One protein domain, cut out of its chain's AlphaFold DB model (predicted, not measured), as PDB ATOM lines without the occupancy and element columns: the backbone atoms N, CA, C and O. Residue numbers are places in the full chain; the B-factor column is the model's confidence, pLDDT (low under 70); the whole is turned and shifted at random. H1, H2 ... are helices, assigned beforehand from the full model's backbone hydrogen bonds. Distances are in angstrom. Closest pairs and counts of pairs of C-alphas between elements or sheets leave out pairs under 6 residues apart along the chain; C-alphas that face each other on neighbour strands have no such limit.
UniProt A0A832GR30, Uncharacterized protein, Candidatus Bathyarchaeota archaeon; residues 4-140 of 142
ATOM      1  N   LYS A   4     -11.687 -25.368  30.076       59.50
ATOM      2  CA  LYS A   4     -10.849 -24.155  30.060       59.50
ATOM      3  C   LYS A   4      -9.683 -24.220  31.055       59.50
ATOM      4  O   LYS A   4      -8.593 -23.753  30.733       59.50
ATOM      5  N   THR A   5      -9.867 -24.831  32.226       62.03
ATOM      6  CA  THR A   5      -8.811 -24.968  33.244       62.03
ATOM      7  C   THR A   5      -7.759 -26.004  32.843       62.03
ATOM      8  O   THR A   5      -6.577 -25.802  33.104       62.03
ATOM      9  N   PHE A   6      -8.156 -27.066  32.135       60.59
ATOM     10  CA  PHE A   6      -7.233 -28.090  31.627       60.59
ATOM     11  C   PHE A   6      -6.325 -27.560  30.504       60.59
ATOM     12  O   PHE A   6      -5.112 -27.762  30.539       60.59
ATOM     13  N   LYS A   7      -6.884 -26.802  29.547       65.62
ATOM     14  CA  LYS A   7      -6.094 -26.144  28.487       65.62
ATOM     15  C   LYS A   7      -5.094 -25.127  29.049       65.62
ATOM     16  O   LYS A   7      -3.974 -25.052  28.558       65.62
ATOM     17  N   LYS A   8      -5.476 -24.385  30.097       68.19
ATOM     18  CA  LYS A   8      -4.603 -23.401  30.758       68.19
ATOM     19  C   LYS A   8      -3.439 -24.064  31.509       68.19
ATOM     20  O   LYS A   8      -2.326 -23.564  31.435       68.19
ATOM     21  N   LYS A   9      -3.681 -25.209  32.162       76.12
ATOM     22  CA  LYS A   9      -2.635 -26.002  32.831       76.12
ATOM     23  C   LYS A   9      -1.611 -26.556  31.833       76.12
ATOM     24  O   LYS A   9      -0.424 -26.337  32.008       76.12
ATOM     25  N   LYS A  10      -2.080 -27.143  30.726       83.06
ATOM     26  CA  LYS A  10      -1.204 -27.677  29.668       83.06
ATOM     27  C   LYS A  10      -0.295 -26.608  29.041       83.06
ATOM     28  O   LYS A  10       0.852 -26.894  28.731       83.06
ATOM     29  N   ALA A  11      -0.799 -25.385  28.857       89.81
ATOM     30  CA  ALA A  11       0.001 -24.273  28.340       89.81
ATOM     31  C   ALA A  11       1.082 -23.803  29.333       89.81
ATOM     32  O   ALA A  11       2.180 -23.446  28.918       89.81
ATOM     33  N   LEU A  12       0.778 -23.818  30.635       91.25
ATOM     34  CA  LEU A  12       1.730 -23.462  31.686       91.25
ATOM     35  C   LEU A  12       2.847 -24.512  31.812       91.25
ATOM     36  O   LEU A  12       4.013 -24.156  31.931       91.25
ATOM     37  N   ASP A  13       2.491 -25.794  31.718       93.50
ATOM     38  CA  ASP A  13       3.455 -26.900  31.747       93.50
ATOM     39  C   ASP A  13       4.429 -26.824  30.554       93.50
ATOM     40  O   ASP A  13       5.635 -27.020  30.717       93.50
ATOM     41  N   GLU A  14       3.929 -26.472  29.365       94.12
ATOM     42  CA  GLU A  14       4.769 -26.275  28.178       94.12
ATOM     43  C   GLU A  14       5.695 -25.056  28.319       94.12
ATOM     44  O   GLU A  14       6.867 -25.132  27.954       94.12
ATOM     45  N   LEU A  15       5.215 -23.954  28.911       93.50
ATOM     46  CA  LEU A  15       6.048 -22.786  29.220       93.50
ATOM     47  C   LEU A  15       7.224 -23.170  30.130       93.50
ATOM     48  O   LEU A  15       8.367 -22.850  29.808       93.50
ATOM     49  N   TYR A  16       6.963 -23.884  31.231       95.38
ATOM     50  CA  TYR A  16       8.016 -24.324  32.152       95.38
ATOM     51  C   TYR A  16       9.008 -25.278  31.486       95.38
ATOM     52  O   TYR A  16      10.213 -25.196  31.735       95.38
ATOM     53  N   ARG A  17       8.525 -26.159  30.602       95.69
ATOM     54  CA  ARG A  17       9.388 -27.033  29.803       95.69
ATOM     55  C   ARG A  17      10.324 -26.222  28.904       95.69
ATOM     56  O   ARG A  17      11.521 -26.500  28.879       95.69
ATOM     57  N   ILE A  18       9.800 -25.226  28.188       95.25
ATOM     58  CA  ILE A  18      10.595 -24.359  27.308       95.25
ATOM     59  C   ILE A  18      11.616 -23.552  28.119       95.25
ATOM     60  O   ILE A  18      12.787 -23.522  27.749       95.25
ATOM     61  N   GLU A  19      11.208 -22.958  29.243       95.38
ATOM     62  CA  GLU A  19      12.106 -22.206  30.128       95.38
ATOM     63  C   GLU A  19      13.273 -23.077  30.618       95.38
ATOM     64  O   GLU A  19      14.425 -22.641  30.602       95.38
ATOM     65  N   SER A  20      12.997 -24.331  30.992       95.75
ATOM     66  CA  SER A  20      14.030 -25.287  31.397       95.75
ATOM     67  C   SER A  20      15.028 -25.568  30.273       95.75
ATOM     68  O   SER A  20      16.231 -25.550  30.516       95.75
ATOM     69  N   ILE A  21      14.547 -25.796  29.045       95.50
ATOM     70  CA  ILE A  21      15.405 -26.074  27.884       95.50
ATOM     71  C   ILE A  21      16.296 -24.869  27.565       95.50
ATOM     72  O   ILE A  21      17.475 -25.042  27.259       95.50
ATOM     73  N   ILE A  22      15.752 -23.651  27.631       93.94
ATOM     74  CA  ILE A  22      16.522 -22.425  27.382       93.94
ATOM     75  C   ILE A  22      17.626 -22.277  28.433       93.94
ATOM     76  O   ILE A  22      18.786 -22.124  28.061       93.94
ATOM     77  N   LYS A  23      17.296 -22.414  29.725       92.56
ATOM     78  CA  LYS A  23      18.282 -22.319  30.815       92.56
ATOM     79  C   LYS A  23      19.382 -23.369  30.709       92.56
ATOM     80  O   LYS A  23      20.547 -23.059  30.940       92.56
ATOM     81  N   GLU A  24      19.026 -24.606  30.372       93.69
ATOM     82  CA  GLU A  24      20.008 -25.668  30.150       93.69
ATOM     83  C   GLU A  24      20.944 -25.297  28.995       93.69
ATOM     84  O   GLU A  24      22.166 -25.330  29.152       93.69
ATOM     85  N   ARG A  25      20.384 -24.844  27.866       92.12
ATOM     86  CA  ARG A  25      21.175 -24.420  26.708       92.12
ATOM     87  C   ARG A  25      22.100 -23.254  27.019       92.12
ATOM     88  O   ARG A  25      23.246 -23.302  26.589       92.12
ATOM     89  N   GLU A  26      21.652 -22.246  27.761       90.56
ATOM     90  CA  GLU A  26      22.501 -21.127  28.190       90.56
ATOM     91  C   GLU A  26      23.697 -21.601  29.027       90.56
ATOM     92  O   GLU A  26      24.801 -21.085  28.867       90.56
ATOM     93  N   GLN A  27      23.510 -22.612  29.881       89.06
ATOM     94  CA  GLN A  27      24.585 -23.164  30.713       89.06
ATOM     95  C   GLN A  27      25.557 -24.052  29.929       89.06
ATOM     96  O   GLN A  27      26.754 -24.055  30.223       89.06
ATOM     97  N   THR A  28      25.067 -24.807  28.945       93.12
ATOM     98  CA  THR A  28      25.902 -25.713  28.141       93.12
ATOM     99  C   THR A  28      26.510 -25.048  26.907       93.12
ATOM    100  O   THR A  28      27.450 -25.588  26.331       93.12
ATOM    101  N   CYS A  29      25.979 -23.903  26.469       95.25
ATOM    102  CA  CYS A  29      26.464 -23.181  25.297       95.25
ATOM    103  C   CYS A  29      27.841 -22.557  25.586       95.25
ATOM    104  O   CYS A  29      27.943 -21.677  26.447       95.25
ATOM    105  N   PRO A  30      28.901 -22.930  24.839       95.44
ATOM    106  CA  PRO A  30      30.236 -22.378  25.057       95.44
ATOM    107  C   PRO A  30      30.300 -20.854  24.893       95.44
ATOM    108  O   PRO A  30      31.003 -20.196  25.652       95.44
ATOM    109  N   ALA A  31      29.538 -20.286  23.951       94.69
ATOM    110  CA  ALA A  31      29.499 -18.841  23.728       94.69
ATOM    111  C   ALA A  31      28.831 -18.096  24.896       94.69
ATOM    112  O   ALA A  31      29.382 -17.116  25.387       94.69
ATOM    113  N   CYS A  32      27.692 -18.589  25.394       93.62
ATOM    114  CA  CYS A  32      27.012 -17.999  26.553       93.62
ATOM    115  C   CYS A  32      27.887 -18.067  27.810       93.62
ATOM    116  O   CYS A  32      28.008 -17.086  28.544       93.62
ATOM    117  N   LYS A  33      28.549 -19.211  28.032       92.44
ATOM    118  CA  LYS A  33      29.500 -19.380  29.132       92.44
ATOM    119  C   LYS A  33      30.664 -18.395  29.019       92.44
ATOM    120  O   LYS A  33      30.961 -17.709  29.993       92.44
ATOM    121  N   TYR A  34      31.267 -18.285  27.835       93.50
ATOM    122  CA  TYR A  34      32.360 -17.351  27.584       93.50
ATOM    123  C   TYR A  34      31.949 -15.896  27.833       93.50
ATOM    124  O   TYR A  34      32.663 -15.189  28.531       93.50
ATOM    125  N   LEU A  35      30.790 -15.455  27.329       92.25
ATOM    126  CA  LEU A  35      30.294 -14.091  27.546       92.25
ATOM    127  C   LEU A  35      30.130 -13.779  29.037       92.25
ATOM    128  O   LEU A  35      30.571 -12.731  29.505       92.25
ATOM    129  N   LYS A  36      29.559 -14.716  29.801       90.44
ATOM    130  CA  LYS A  36      29.397 -14.565  31.248       90.44
ATOM    131  C   LYS A  36      30.742 -14.481  31.972       90.44
ATOM    132  O   LYS A  36      30.925 -13.603  32.812       90.44
ATOM    133  N   GLU A  37      31.671 -15.379  31.657       92.25
ATOM    134  CA  GLU A  37      33.012 -15.395  32.253       92.25
ATOM    135  C   GLU A  37      33.790 -14.123  31.904       92.25
ATOM    136  O   GLU A  37      34.391 -13.505  32.781       92.25
ATOM    137  N   PHE A  38      33.722 -13.680  30.650       93.62
ATOM    138  CA  PHE A  38      34.353 -12.451  30.184       93.62
ATOM    139  C   PHE A  38      33.808 -11.223  30.924       93.62
ATOM    140  O   PHE A  38      34.580 -10.414  31.442       93.62
ATOM    141  N   ASP A  39      32.485 -11.111  31.059       92.31
ATOM    142  CA  ASP A  39      31.846 -10.040  31.824       92.31
ATOM    143  C   ASP A  39      32.202 -10.103  33.324       92.31
ATOM    144  O   ASP A  39      32.305  -9.082  34.001       92.31
ATOM    145  N   GLU A  40      32.379 -11.290  33.909       92.50
ATOM    146  CA  GLU A  40      32.840 -11.434  35.300       92.50
ATOM    147  C   GLU A  40      34.292 -10.978  35.476       92.50
ATOM    148  O   GLU A  40      34.566 -10.191  36.385       92.50
ATOM    149  N   ILE A  41      35.191 -11.396  34.584       94.75
ATOM    150  CA  ILE A  41      36.609 -11.019  34.606       94.75
ATOM    151  C   ILE A  41      36.776  -9.506  34.437       94.75
ATOM    152  O   ILE A  41      37.543  -8.883  35.176       94.75
ATOM    153  N   ASN A  42      36.046  -8.888  33.506       95.12
ATOM    154  CA  ASN A  42      36.158  -7.452  33.255       95.12
ATOM    155  C   ASN A  42      35.678  -6.615  34.442       95.12
ATOM    156  O   ASN A  42      36.341  -5.646  34.817       95.12
ATOM    157  N   VAL A  43      34.563  -6.990  35.076       95.25
ATOM    158  CA  VAL A  43      34.062  -6.248  36.243       95.25
ATOM    159  C   VAL A  43      34.966  -6.457  37.463       95.25
ATOM    160  O   VAL A  43      35.172  -5.511  38.223       95.25
ATOM    161  N   ASP A  44      35.558  -7.641  37.639       94.88
ATOM    162  CA  ASP A  44      36.556  -7.888  38.691       94.88
ATOM    163  C   ASP A  44      37.833  -7.064  38.463       94.88
ATOM    164  O   ASP A  44      38.316  -6.390  39.374       94.88
ATOM    165  N   THR A  45      38.316  -7.012  37.219       96.31
ATOM    166  CA  THR A  45      39.464  -6.181  36.828       96.31
ATOM    167  C   THR A  45      39.188  -4.703  37.091       96.31
ATOM    168  O   THR A  45      40.012  -4.016  37.696       96.31
ATOM    169  N   LEU A  46      38.003  -4.213  36.716       96.75
ATOM    170  CA  LEU A  46      37.585  -2.843  36.997       96.75
ATOM    171  C   LEU A  46      37.540  -2.563  38.507       96.75
ATOM    172  O   LEU A  46      38.040  -1.530  38.955       96.75
ATOM    173  N   ALA A  47      36.982  -3.480  39.305       95.81
ATOM    174  CA  ALA A  47      36.929  -3.361  40.763       95.81
ATOM    175  C   ALA A  47      38.327  -3.243  41.380       95.81
ATOM    176  O   ALA A  47      38.551  -2.385  42.241       95.81
ATOM    177  N   MET A  48      39.263  -4.070  40.911       95.31
ATOM    178  CA  MET A  48      40.659  -4.027  41.325       95.31
ATOM    179  C   MET A  48      41.273  -2.666  40.983       95.31
ATOM    180  O   MET A  48      41.778  -1.998  41.881       95.31
ATOM    181  N   MET A  49      41.164  -2.212  39.728       96.81
ATOM    182  CA  MET A  49      41.743  -0.939  39.280       96.81
ATOM    183  C   MET A  49      41.201   0.258  40.063       96.81
ATOM    184  O   MET A  49      41.980   1.091  40.523       96.81
ATOM    185  N   LEU A  50      39.883   0.327  40.277       95.94
ATOM    186  CA  LEU A  50      39.263   1.388  41.077       95.94
ATOM    187  C   LEU A  50      39.730   1.365  42.537       95.94
ATOM    188  O   LEU A  50      39.831   2.416  43.167       95.94
ATOM    189  N   SER A  51      40.015   0.180  43.079       93.19
ATOM    190  CA  SER A  51      40.409   0.016  44.479       93.19
ATOM    191  C   SER A  51      41.897   0.263  44.726       93.19
ATOM    192  O   SER A  51      42.245   0.716  45.816       93.19
ATOM    193  N   SER A  52      42.768  -0.038  43.758       93.12
ATOM    194  CA  SER A  52      44.225  -0.007  43.934       93.12
ATOM    195  C   SER A  52      44.941   1.109  43.170       93.12
ATOM    196  O   SER A  52      46.108   1.362  43.458       93.12
ATOM    197  N   ASN A  53      44.288   1.782  42.215       96.19
ATOM    198  CA  ASN A  53      44.900   2.829  41.394       96.19
ATOM    199  C   ASN A  53      44.143   4.172  41.520       96.19
ATOM    200  O   ASN A  53      43.136   4.391  40.841       96.19
ATOM    201  N   PRO A  54      44.643   5.112  42.347       94.88
ATOM    202  CA  PRO A  54      44.019   6.423  42.531       94.88
ATOM    203  C   PRO A  54      43.929   7.275  41.257       94.88
ATOM    204  O   PRO A  54      42.952   8.003  41.082       94.88
ATOM    205  N   SER A  55      44.918   7.191  40.360       97.31
ATOM    206  CA  SER A  55      44.902   7.926  39.088       97.31
ATOM    207  C   SER A  55      43.792   7.413  38.176       97.31
ATOM    208  O   SER A  55      43.033   8.209  37.629       97.31
ATOM    209  N   PHE A  56      43.626   6.090  38.103       97.38
ATOM    210  CA  PHE A  56      42.525   5.481  37.361       97.38
ATOM    211  C   PHE A  56      41.162   5.871  37.943       97.38
ATOM    212  O   PHE A  56      40.266   6.259  37.200       97.38
ATOM    213  N   LEU A  57      41.003   5.841  39.272       95.88
ATOM    214  CA  LEU A  57      39.770   6.296  39.923       95.88
ATOM    215  C   LEU A  57      39.450   7.758  39.579       95.88
ATOM    216  O   LEU A  57      38.289   8.097  39.355       95.88
ATOM    217  N   LYS A  58      40.464   8.629  39.532       96.44
ATOM    218  CA  LYS A  58      40.294  10.034  39.151       96.44
ATOM    219  C   LYS A  58      39.784  10.169  37.717       96.44
ATOM    220  O   LYS A  58      38.823  10.894  37.499       96.44
ATOM    221  N   GLU A  59      40.384   9.463  36.764       97.12
ATOM    222  CA  GLU A  59      39.933   9.478  35.365       97.12
ATOM    223  C   GLU A  59      38.531   8.881  35.211       97.12
ATOM    224  O   GLU A  59      37.678   9.440  34.524       97.12
ATOM    225  N   PHE A  60      38.243   7.790  35.923       97.06
ATOM    226  CA  PHE A  60      36.936   7.143  35.895       97.06
ATOM    227  C   PHE A  60      35.808   8.073  36.371       97.06
ATOM    228  O   PHE A  60      34.709   8.035  35.817       97.06
ATOM    229  N   LYS A  61      36.072   8.952  37.346       96.06
ATOM    230  CA  LYS A  61      35.114   9.966  37.832       96.06
ATOM    231  C   LYS A  61      34.751  11.037  36.797       96.06
ATOM    232  O   LYS A  61      33.733  11.704  36.970       96.06
ATOM    233  N   GLU A  62      35.526  11.182  35.728       95.19
ATOM    234  CA  GLU A  62      35.210  12.084  34.613       95.19
ATOM    235  C   GLU A  62      34.448  11.381  33.476       95.19
ATOM    236  O   GLU A  62      34.032  12.015  32.506       95.19
ATOM    237  N   SER A  63      34.224  10.068  33.591       94.75
ATOM    238  CA  SER A  63      33.454   9.288  32.621       94.75
ATOM    239  C   SER A  63      31.935   9.482  32.771       94.75
ATOM    240  O   SER A  63      31.442  10.237  33.608       94.75
ATOM    241  N   LYS A  64      31.148   8.754  31.965       92.81
ATOM    242  CA  LYS A  64      29.680   8.695  32.092       92.81
ATOM    243  C   LYS A  64      29.200   7.647  33.111       92.81
ATOM    244  O   LYS A  64      27.984   7.480  33.262       92.81
ATOM    245  N   GLY A  65      30.113   6.953  33.794       94.81
ATOM    246  CA  GLY A  65      29.810   5.826  34.679       94.81
ATOM    247  C   GLY A  65      29.420   4.555  33.918       94.81
ATOM    248  O   GLY A  65      29.738   4.396  32.742       94.81
ATOM    249  N   LEU A  66      28.702   3.660  34.591       96.00
ATOM    250  CA  LEU A  66      28.285   2.340  34.110       96.00
ATOM    251  C   LEU A  66      26.781   2.281  33.844       96.00
ATOM    252  O   LEU A  66      26.022   3.126  34.312       96.00
ATOM    253  N   CYS A  67      26.311   1.266  33.123       96.50
ATOM    254  CA  CYS A  67      24.887   0.943  33.165       96.50
ATOM    255  C   CYS A  67      24.509   0.391  34.556       96.50
ATOM    256  O   CYS A  67      25.363  -0.087  35.311       96.50
ATOM    257  N   LEU A  68      23.224   0.446  34.912       96.06
ATOM    258  CA  LEU A  68      22.750  -0.016  36.221       96.06
ATOM    259  C   LEU A  68      23.109  -1.485  36.529       96.06
ATOM    260  O   LEU A  68      23.562  -1.741  37.650       96.06
ATOM    261  N   PRO A  69      22.972  -2.445  35.589       95.94
ATOM    262  CA  PRO A  69      23.406  -3.822  35.822       95.94
ATOM    263  C   PRO A  69      24.887  -3.932  36.207       95.94
ATOM    264  O   PRO A  69      25.215  -4.559  37.222       95.94
ATOM    265  N   HIS A  70      25.779  -3.271  35.460       96.62
ATOM    266  CA  HIS A  70      27.221  -3.303  35.725       96.62
ATOM    267  C   HIS A  70      27.600  -2.551  36.998       96.62
ATOM    268  O   HIS A  70      28.461  -3.030  37.733       96.62
ATOM    269  N   LEU A  71      26.923  -1.448  37.335       96.69
ATOM    270  CA  LEU A  71      27.100  -0.763  38.618       96.69
ATOM    271  C   LEU A  71      26.788  -1.698  39.793       96.69
ATOM    272  O   LEU A  71      27.584  -1.822  40.725       96.69
ATOM    273  N   ILE A  72      25.647  -2.393  39.753       96.06
ATOM    274  CA  ILE A  72      25.254  -3.331  40.812       96.06
ATOM    275  C   ILE A  72      26.259  -4.484  40.906       96.06
ATOM    276  O   ILE A  72      26.648  -4.867  42.014       96.06
ATOM    277  N   LYS A  73      26.683  -5.043  39.766       95.81
ATOM    278  CA  LYS A  73      27.676  -6.126  39.722       95.81
ATOM    279  C   LYS A  73      29.010  -5.672  40.323       95.81
ATOM    280  O   LYS A  73      29.522  -6.344  41.216       95.81
ATOM    281  N   LEU A  74      29.503  -4.498  39.930       96.19
ATOM    282  CA  LEU A  74      30.731  -3.897  40.450       96.19
ATOM    283  C   LEU A  74      30.664  -3.700  41.970       96.19
ATOM    284  O   LEU A  74      31.550  -4.153  42.693       96.19
ATOM    285  N   LEU A  75      29.591  -3.089  42.477       95.94
ATOM    286  CA  LEU A  75      29.424  -2.848  43.913       95.94
ATOM    287  C   LEU A  75      29.389  -4.151  44.721       95.94
ATOM    288  O   LEU A  75      29.949  -4.207  45.817       95.94
ATOM    289  N   LYS A  76      28.777  -5.218  44.186       95.06
ATOM    290  CA  LYS A  76      28.809  -6.550  44.810       95.06
ATOM    291  C   LYS A  76      30.235  -7.100  44.882       95.06
ATOM    292  O   LYS A  76      30.623  -7.595  45.939       95.06
ATOM    293  N   ILE A  77      31.016  -6.983  43.808       93.50
ATOM    294  CA  ILE A  77      32.411  -7.445  43.778       93.50
ATOM    295  C   ILE A  77      33.271  -6.653  44.768       93.50
ATOM    296  O   ILE A  77      33.933  -7.261  45.610       93.50
ATOM    297  N   ILE A  78      33.200  -5.317  44.758       93.75
ATOM    298  CA  ILE A  78      33.949  -4.463  45.695       93.75
ATOM    299  C   ILE A  78      33.580  -4.809  47.143       93.75
ATOM    300  O   ILE A  78      34.466  -4.983  47.978       93.75
ATOM    301  N   LYS A  79      32.290  -4.994  47.453       93.81
ATOM    302  CA  LYS A  79      31.841  -5.391  48.798       93.81
ATOM    303  C   LYS A  79      32.433  -6.731  49.245       93.81
ATOM    304  O   LYS A  79      32.740  -6.901  50.425       93.81
ATOM    305  N   LEU A  80      32.548  -7.699  48.339       92.12
ATOM    306  CA  LEU A  80      33.058  -9.031  48.663       92.12
ATOM    307  C   LEU A  80      34.587  -9.051  48.786       92.12
ATOM    308  O   LEU A  80      35.099  -9.679  49.713       92.12
ATOM    309  N   ARG A  81      35.296  -8.357  47.888       88.06
ATOM    310  CA  ARG A  81      36.747  -8.509  47.673       88.06
ATOM    311  C   ARG A  81      37.598  -7.318  48.135       88.06
ATOM    312  O   ARG A  81      38.767  -7.505  48.441       88.06
ATOM    313  N   HIS A  82      37.017  -6.124  48.270       83.56
ATOM    314  CA  HIS A  82      37.723  -4.866  48.571       83.56
ATOM    315  C   HIS A  82      37.064  -4.090  49.731       83.56
ATOM    316  O   HIS A  82      36.818  -2.884  49.658       83.56
ATOM    317  N   LYS A  83      36.760  -4.794  50.830       81.62
ATOM    318  CA  LYS A  83      35.963  -4.284  51.964       81.62
ATOM    319  C   LYS A  83      36.479  -2.980  52.578       81.62
ATOM    320  O   LYS A  83      35.664  -2.134  52.934       81.62
ATOM    321  N   SER A  84      37.798  -2.806  52.688       86.31
ATOM    322  CA  SER A  84      38.416  -1.616  53.299       86.31
ATOM    323  C   SER A  84      38.073  -0.320  52.563       86.31
ATOM    324  O   SER A  84      37.955   0.726  53.193       86.31
ATOM    325  N   ASN A  85      37.857  -0.396  51.247       82.38
ATOM    326  CA  ASN A  85      37.640   0.766  50.383       82.38
ATOM    327  C   ASN A  85      36.164   0.898  49.972       82.38
ATOM    328  O   ASN A  85      35.802   1.815  49.239       82.38
ATOM    329  N   PHE A  86      35.292  -0.007  50.435       90.94
ATOM    330  CA  PHE A  86      33.916  -0.093  49.951       90.94
ATOM    331  C   PHE A  86      33.119   1.192  50.202       90.94
ATOM    332  O   PHE A  86      32.428   1.650  49.303       90.94
ATOM    333  N   SER A  87      33.227   1.797  51.388       92.38
ATOM    334  CA  SER A  87      32.439   2.993  51.733       92.38
ATOM    335  C   SER A  87      32.812   4.214  50.881       92.38
ATOM    336  O   SER A  87      31.934   4.894  50.345       92.38
ATOM    337  N   SER A  88      34.113   4.472  50.703       92.88
ATOM    338  CA  SER A  88      34.592   5.588  49.881       92.88
ATOM    339  C   SER A  88      34.267   5.374  48.404       92.88
ATOM    340  O   SER A  88      33.689   6.263  47.779       92.88
ATOM    341  N   LEU A  89      34.539   4.178  47.870       94.31
ATOM    342  CA  LEU A  89      34.224   3.840  46.481       94.31
ATOM    343  C   LEU A  89      32.723   3.866  46.208       94.31
ATOM    344  O   LEU A  89      32.307   4.370  45.172       94.31
ATOM    345  N   LEU A  90      31.893   3.383  47.134       96.00
ATOM    346  CA  LEU A  90      30.440   3.457  47.004       96.00
ATOM    347  C   LEU A  90      29.982   4.908  46.854       96.00
ATOM    348  O   LEU A  90      29.214   5.213  45.945       96.00
ATOM    349  N   LYS A  91      30.465   5.810  47.715       95.94
ATOM    350  CA  LYS A  91      30.114   7.233  47.644       95.94
ATOM    351  C   LYS A  91      30.551   7.850  46.316       95.94
ATOM    352  O   LYS A  91      29.768   8.567  45.695       95.94
ATOM    353  N   ASP A  92      31.775   7.568  45.892       95.75
ATOM    354  CA  ASP A  92      32.347   8.074  44.647       95.75
ATOM    355  C   ASP A  92      31.564   7.602  43.416       95.75
ATOM    356  O   ASP A  92      31.172   8.419  42.582       95.75
ATOM    357  N   LEU A  93      31.278   6.300  43.341       97.00
ATOM    358  CA  LEU A  93      30.521   5.696  42.250       97.00
ATOM    359  C   LEU A  93      29.089   6.226  42.222       97.00
ATOM    360  O   LEU A  93      28.639   6.696  41.187       97.00
ATOM    361  N   LEU A  94      28.377   6.247  43.350       96.31
ATOM    362  CA  LEU A  94      27.009   6.776  43.379       96.31
ATOM    363  C   LEU A  94      26.948   8.263  43.008       96.31
ATOM    364  O   LEU A  94      26.010   8.685  42.337       96.31
ATOM    365  N   SER A  95      27.949   9.054  43.401       96.56
ATOM    366  CA  SER A  95      28.015  10.474  43.033       96.56
ATOM    367  C   SER A  95      28.196  10.656  41.523       96.56
ATOM    368  O   SER A  95      27.498  11.469  40.914       96.56
ATOM    369  N   LEU A  96      29.090   9.871  40.912       97.25
ATOM    370  CA  LEU A  96      29.286   9.833  39.461       97.25
ATOM    371  C   LEU A  96      27.991   9.450  38.733       97.25
ATOM    372  O   LEU A  96      27.573  10.125  37.789       97.25
ATOM    373  N   GLU A  97      27.332   8.395  39.200       96.31
ATOM    374  CA  GLU A  97      26.110   7.882  38.587       96.31
ATOM    375  C   GLU A  97      24.967   8.892  38.668       96.31
ATOM    376  O   GLU A  97      24.325   9.182  37.659       96.31
ATOM    377  N   MET A  98      24.764   9.520  39.827       96.38
ATOM    378  CA  MET A  98      23.744  10.559  39.997       96.38
ATOM    379  C   MET A  98      23.990  11.773  39.095       96.38
ATOM    380  O   MET A  98      23.040  12.301  38.507       96.38
ATOM    381  N   LYS A  99      25.249  12.202  38.933       96.94
ATOM    382  CA  LYS A  99      25.620  13.269  37.987       96.94
ATOM    383  C   LYS A  99      25.265  12.872  36.549       96.94
ATOM    384  O   LYS A  99      24.645  13.663  35.838       96.94
ATOM    385  N   SER A 100      25.598  11.644  36.150       95.62
ATOM    386  CA  SER A 100      25.294  11.091  34.824       95.62
ATOM    387  C   SER A 100      23.785  11.041  34.551       95.62
ATOM    388  O   SER A 100      23.322  11.561  33.535       95.62
ATOM    389  N   PHE A 101      22.992  10.522  35.494       96.50
ATOM    390  CA  PHE A 101      21.528  10.490  35.389       96.50
ATOM    391  C   PHE A 101      20.904  11.880  35.333       96.50
ATOM    392  O   PHE A 101      19.973  12.103  34.563       96.50
ATOM    393  N   THR A 102      21.417  12.823  36.125       96.94
ATOM    394  CA  THR A 102      20.925  14.204  36.120       96.94
ATOM    395  C   THR A 102      21.128  14.830  34.746       96.94
ATOM    396  O   THR A 102      20.176  15.352  34.170       96.94
ATOM    397  N   HIS A 103      22.336  14.714  34.188       95.75
ATOM    398  CA  HIS A 103      22.649  15.224  32.855       95.75
ATOM    399  C   HIS A 103      21.750  14.592  31.786       95.75
ATOM    400  O   HIS A 103      21.103  15.303  31.022       95.75
ATOM    401  N   LEU A 104      21.618  13.265  31.806       96.62
ATOM    402  CA  LEU A 104      20.786  12.535  30.855       96.62
ATOM    403  C   LEU A 104      19.307  12.921  30.940       96.62
ATOM    404  O   LEU A 104      18.631  13.043  29.924       96.62
ATOM    405  N   ASN A 105      18.798  13.168  32.144       97.44
ATOM    406  CA  ASN A 105      17.435  13.645  32.343       97.44
ATOM    407  C   ASN A 105      17.222  15.060  31.778       97.44
ATOM    408  O   ASN A 105      16.152  15.354  31.249       97.44
ATOM    409  N   HIS A 106      18.220  15.944  31.870       98.00
ATOM    410  CA  HIS A 106      18.157  17.259  31.226       98.00
ATOM    411  C   HIS A 106      18.115  17.141  29.702       98.00
ATOM    412  O   HIS A 106      17.283  17.782  29.068       98.00
ATOM    413  N   GLU A 107      18.948  16.279  29.127       97.69
ATOM    414  CA  GLU A 107      18.947  16.017  27.688       97.69
ATOM    415  C   GLU A 107      17.613  15.418  27.224       97.69
ATOM    416  O   GLU A 107      17.053  15.874  26.237       97.69
ATOM    417  N   LEU A 108      17.035  14.466  27.963       97.81
ATOM    418  CA  LEU A 108      15.715  13.909  27.639       97.81
ATOM    419  C   LEU A 108      14.611  14.974  27.668       97.81
ATOM    420  O   LEU A 108      13.735  14.979  26.804       97.81
ATOM    421  N   LYS A 109      14.648  15.899  28.633       97.06
ATOM    422  CA  LYS A 109      13.707  17.030  28.680       97.06
ATOM    423  C   LYS A 109      13.853  17.931  27.460       97.06
ATOM    424  O   LYS A 109      12.845  18.354  26.903       97.06
ATOM    425  N   GLU A 110      15.084  18.189  27.035       97.00
ATOM    426  CA  GLU A 110      15.357  18.981  25.838       97.00
ATOM    427  C   GLU A 110      14.906  18.260  24.564       97.00
ATOM    428  O   GLU A 110      14.285  18.866  23.691       97.00
ATOM    429  N   PHE A 111      15.116  16.945  24.500       96.75
ATOM    430  CA  PHE A 111      14.630  16.110  23.411       96.75
ATOM    431  C   PHE A 111      13.103  16.175  23.278       96.75
ATOM    432  O   PHE A 111      12.583  16.362  22.176       96.75
ATOM    433  N   ILE A 112      12.387  16.065  24.404       95.50
ATOM    434  CA  ILE A 112      10.924  16.187  24.458       95.50
ATOM    435  C   ILE A 112      10.488  17.599  24.053       95.50
ATOM    436  O   ILE A 112       9.551  17.741  23.271       95.50
ATOM    437  N   ARG A 113      11.173  18.644  24.540       95.81
ATOM    438  CA  ARG A 113      10.873  20.037  24.182       95.81
ATOM    439  C   ARG A 113      10.981  20.255  22.675       95.81
ATOM    440  O   ARG A 113      10.056  20.797  22.090       95.81
ATOM    441  N   LYS A 114      12.062  19.801  22.036       95.06
ATOM    442  CA  LYS A 114      12.296  19.980  20.589       95.06
ATOM    443  C   LYS A 114      11.442  19.089  19.688       95.06
ATOM    444  O   LYS A 114      11.379  19.330  18.487       95.06
ATOM    445  N   HIS A 115      10.763  18.088  20.245       91.88
ATOM    446  CA  HIS A 115       9.714  17.361  19.521       91.88
ATOM    447  C   HIS A 115       8.437  18.188  19.331       91.88
ATOM    448  O   HIS A 115       7.620  17.862  18.472       91.88
ATOM    449  N   ASP A 116       8.247  19.254  20.109       94.19
ATOM    450  CA  ASP A 116       7.154  20.191  19.893       94.19
ATOM    451  C   ASP A 116       7.444  21.066  18.663       94.19
ATOM    452  O   ASP A 116       8.502  21.691  18.553       94.19
ATOM    453  N   TYR A 117       6.477  21.133  17.744       90.69
ATOM    454  CA  TYR A 117       6.594  21.862  16.479       90.69
ATOM    455  C   TYR A 117       6.971  23.341  16.658       90.69
ATOM    456  O   TYR A 117       7.560  23.931  15.758       90.69
ATOM    457  N   ARG A 118       6.677  23.952  17.813       94.69
ATOM    458  CA  ARG A 118       7.044  25.346  18.116       94.69
ATOM    459  C   ARG A 118       8.555  25.569  18.161       94.69
ATOM    460  O   ARG A 118       9.004  26.692  17.957       94.69
ATOM    461  N   PHE A 119       9.324  24.512  18.406       93.00
ATOM    462  CA  PHE A 119      10.783  24.542  18.476       93.00
ATOM    463  C   PHE A 119      11.435  23.802  17.298       93.00
ATOM    464  O   PHE A 119      12.634  23.536  17.332       93.00
ATOM    465  N   SER A 120      10.683  23.502  16.229       83.38
ATOM    466  CA  SER A 120      11.161  22.710  15.081       83.38
ATOM    467  C   SER A 120      12.346  23.327  14.336       83.38
ATOM    468  O   SER A 120      13.055  22.624  13.623       83.38
ATOM    469  N   ASN A 121      12.536  24.641  14.469       92.19
ATOM    470  CA  ASN A 121      13.608  25.383  13.806       92.19
ATOM    471  C   ASN A 121      14.900  25.431  14.637       92.19
ATOM    472  O   ASN A 121      15.916  25.926  14.150       92.19
ATOM    473  N   GLU A 122      14.880  24.955  15.884       95.19
ATOM    474  CA  GLU A 122      16.083  24.891  16.706       95.19
ATOM    475  C   GLU A 122      16.951  23.685  16.314       95.19
ATOM    476  O   GLU A 122      16.438  22.576  16.141       95.19
ATOM    477  N   PRO A 123      18.280  23.851  16.202       94.38
ATOM    478  CA  PRO A 123      19.162  22.741  15.879       94.38
ATOM    479  C   PRO A 123      19.231  21.734  17.033       94.38
ATOM    480  O   PRO A 123      19.247  22.097  18.211       94.38
ATOM    481  N   TRP A 124      19.334  20.453  16.682       93.75
ATOM    482  CA  TRP A 124      19.610  19.374  17.630       93.75
ATOM    483  C   TRP A 124      21.041  19.461  18.171       93.75
ATOM    484  O   TRP A 124      21.987  19.629  17.402       93.75
ATOM    485  N   GLY A 125      21.197  19.296  19.482       94.75
ATOM    486  CA  GLY A 125      22.474  19.164  20.174       94.75
ATOM    487  C   GLY A 125      22.746  17.731  20.637       94.75
ATOM    488  O   GLY A 125      22.394  16.752  19.971       94.75
ATOM    489  N   ILE A 126      23.391  17.610  21.800       94.19
ATOM    490  CA  ILE A 126      23.757  16.326  22.417       94.19
ATOM    491  C   ILE A 126      22.534  15.504  22.852       94.19
ATOM    492  O   ILE A 126      22.613  14.291  23.016       94.19
ATOM    493  N   GLU A 127      21.370  16.135  22.989       96.38
ATOM    494  CA  GLU A 127      20.113  15.483  23.333       96.38
ATOM    495  C   GLU A 127      19.581  14.546  22.244       96.38
ATOM    496  O   GLU A 127      18.735  13.700  22.538       96.38
ATOM    497  N   LYS A 128      20.076  14.659  21.004       95.94
ATOM    498  CA  LYS A 128      19.584  13.903  19.842       95.94
ATOM    499  C   LYS A 128      19.568  12.387  20.064       95.94
ATOM    500  O   LYS A 128      18.666  11.710  19.580       95.94
ATOM    501  N   ASP A 129      20.555  11.853  20.780       96.25
ATOM    502  CA  ASP A 129      20.698  10.421  21.072       96.25
ATOM    503  C   ASP A 129      20.352  10.060  22.531       96.25
ATOM    504  O   ASP A 129      20.546   8.916  22.953       96.25
ATOM    505  N   SER A 130      19.811  11.010  23.305       97.12
ATOM    506  CA  SER A 130      19.530  10.847  24.740       97.12
ATOM    507  C   SER A 130      18.589   9.679  25.043       97.12
ATOM    508  O   SER A 130      18.802   8.966  26.021       97.12
ATOM    509  N   VAL A 131      17.605   9.415  24.177       96.56
ATOM    510  CA  VAL A 131      16.690   8.265  24.303       96.56
ATOM    511  C   VAL A 131      17.439   6.939  24.184       96.56
ATOM    512  O   VAL A 131      17.224   6.034  24.983       96.56
ATOM    513  N   LYS A 132      18.362   6.816  23.221       96.31
ATOM    514  CA  LYS A 132      19.181   5.605  23.096       96.31
ATOM    515  C   LYS A 132      20.060   5.451  24.335       96.31
ATOM    516  O   LYS A 132      20.066   4.397  24.961       96.31
ATOM    517  N   ARG A 133      20.757   6.519  24.733       95.94
ATOM    518  CA  ARG A 133      21.651   6.500  25.899       95.94
ATOM    519  C   ARG A 133      20.928   6.177  27.203       95.94
ATOM    520  O   ARG A 133      21.515   5.506  28.045       95.94
ATOM    521  N   SER A 134      19.679   6.605  27.378       96.50
ATOM    522  CA  SER A 134      18.890   6.272  28.569       96.50
ATOM    523  C   SER A 134      18.536   4.797  28.634       96.50
ATOM    524  O   SER A 134      18.690   4.199  29.696       96.50
ATOM    525  N   ILE A 135      18.180   4.180  27.506       96.44
ATOM    526  CA  ILE A 135      17.961   2.734  27.431       96.44
ATOM    527  C   ILE A 135      19.248   2.000  27.818       96.44
ATOM    528  O   ILE A 135      19.235   1.245  28.787       96.44
ATOM    529  N   ILE A 136      20.376   2.308  27.166       96.00
ATOM    530  CA  ILE A 136      21.684   1.687  27.459       96.00
ATOM    531  C   ILE A 136      22.057   1.846  28.937       96.00
ATOM    532  O   ILE A 136      22.514   0.905  29.580       96.00
ATOM    533  N   LYS A 137      21.840   3.030  29.519       96.06
ATOM    534  CA  LYS A 137      22.146   3.294  30.930       96.06
ATOM    535  C   LYS A 137      21.325   2.408  31.873       96.06
ATOM    536  O   LYS A 137      21.836   1.996  32.914       96.06
ATOM    537  N   LEU A 138      20.073   2.119  31.524       96.00
ATOM    538  CA  LEU A 138      19.160   1.330  32.349       96.00
ATOM    539  C   LEU A 138      19.369  -0.179  32.199       96.00
ATOM    540  O   LEU A 138      19.325  -0.879  33.209       96.00
ATOM    541  N   ILE A 139      19.584  -0.672  30.976       95.94
ATOM    542  CA  ILE A 139      19.596  -2.118  30.693       95.94
ATOM    543  C   ILE A 139      20.971  -2.672  30.296       95.94
ATOM    544  O   ILE A 139      21.165  -3.879  30.374       95.94
ATOM    545  N   GLY A 140      21.930  -1.814  29.942       91.94
ATOM    546  CA  GLY A 140      23.212  -2.206  29.351       91.94
ATOM    547  C   GLY A 140      23.151  -2.375  27.828       91.94
ATOM    548  O   GLY A 140      22.085  -2.320  27.222       91.94
TER     549      GLY A 140
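This is residues 4 to 140 of the 142 residues of an uncharacterized protein of Candidatus Bathyarchaeota archaeon (UniProt A0A832GR30). Long helix H5 has H4 beside its first part as a hairpin and H6 packed on its later part; H2 crosses H4, and residues 4 to 25 of H1 stick out as an arm. The printed part has 137 residues, helices H1 to H6 in chain order and no named strand: all helix, only just loose, close to extended, radius of gyration of the C-alphas 21.4 A, spans 57 by 52 by 27 A.

H5, residues 83 to 114, has a kink of 31 degrees near residue 90. H4, residues 68 to 81, touches it at a shallow tilt of 6 degrees, opposite ways; the closest C-alphas, Lys 79 and Phe 86, are 5.8 A apart. H6, residues 126 to 139, touches residues 104 to 111 of H5; the closest C-alphas, Glu 107 and Glu 127, are 4.5 A apart. H2, residues 30 to 52, touches H4 with residues 43 to 51 at a steep tilt of 64 degrees; the closest C-alphas, Val 43 and Leu 74, are 5.9 A apart. H3, residues 54 to 60, touches H2 only at the corner, closest C-alphas Leu 57 and Leu 50, 5.1 A. Every O i to N i+4 pair is within hydrogen-bond range in H2, H3 and H4, 26 of 28 in H5 and 7 of 10 in H6.

H5 is 46.2 A long. H1, residues 4 to 28, 36.8 A, begins with C-alpha 4 at (-10.849, -24.155, 30.060); H6 ends with C-alpha 139 at (19.596, -2.118, 30.693).

The printed part has no cut. The link H5 to H6 is long, 11 residues. Residues 4 to 8 have pLDDT under 70.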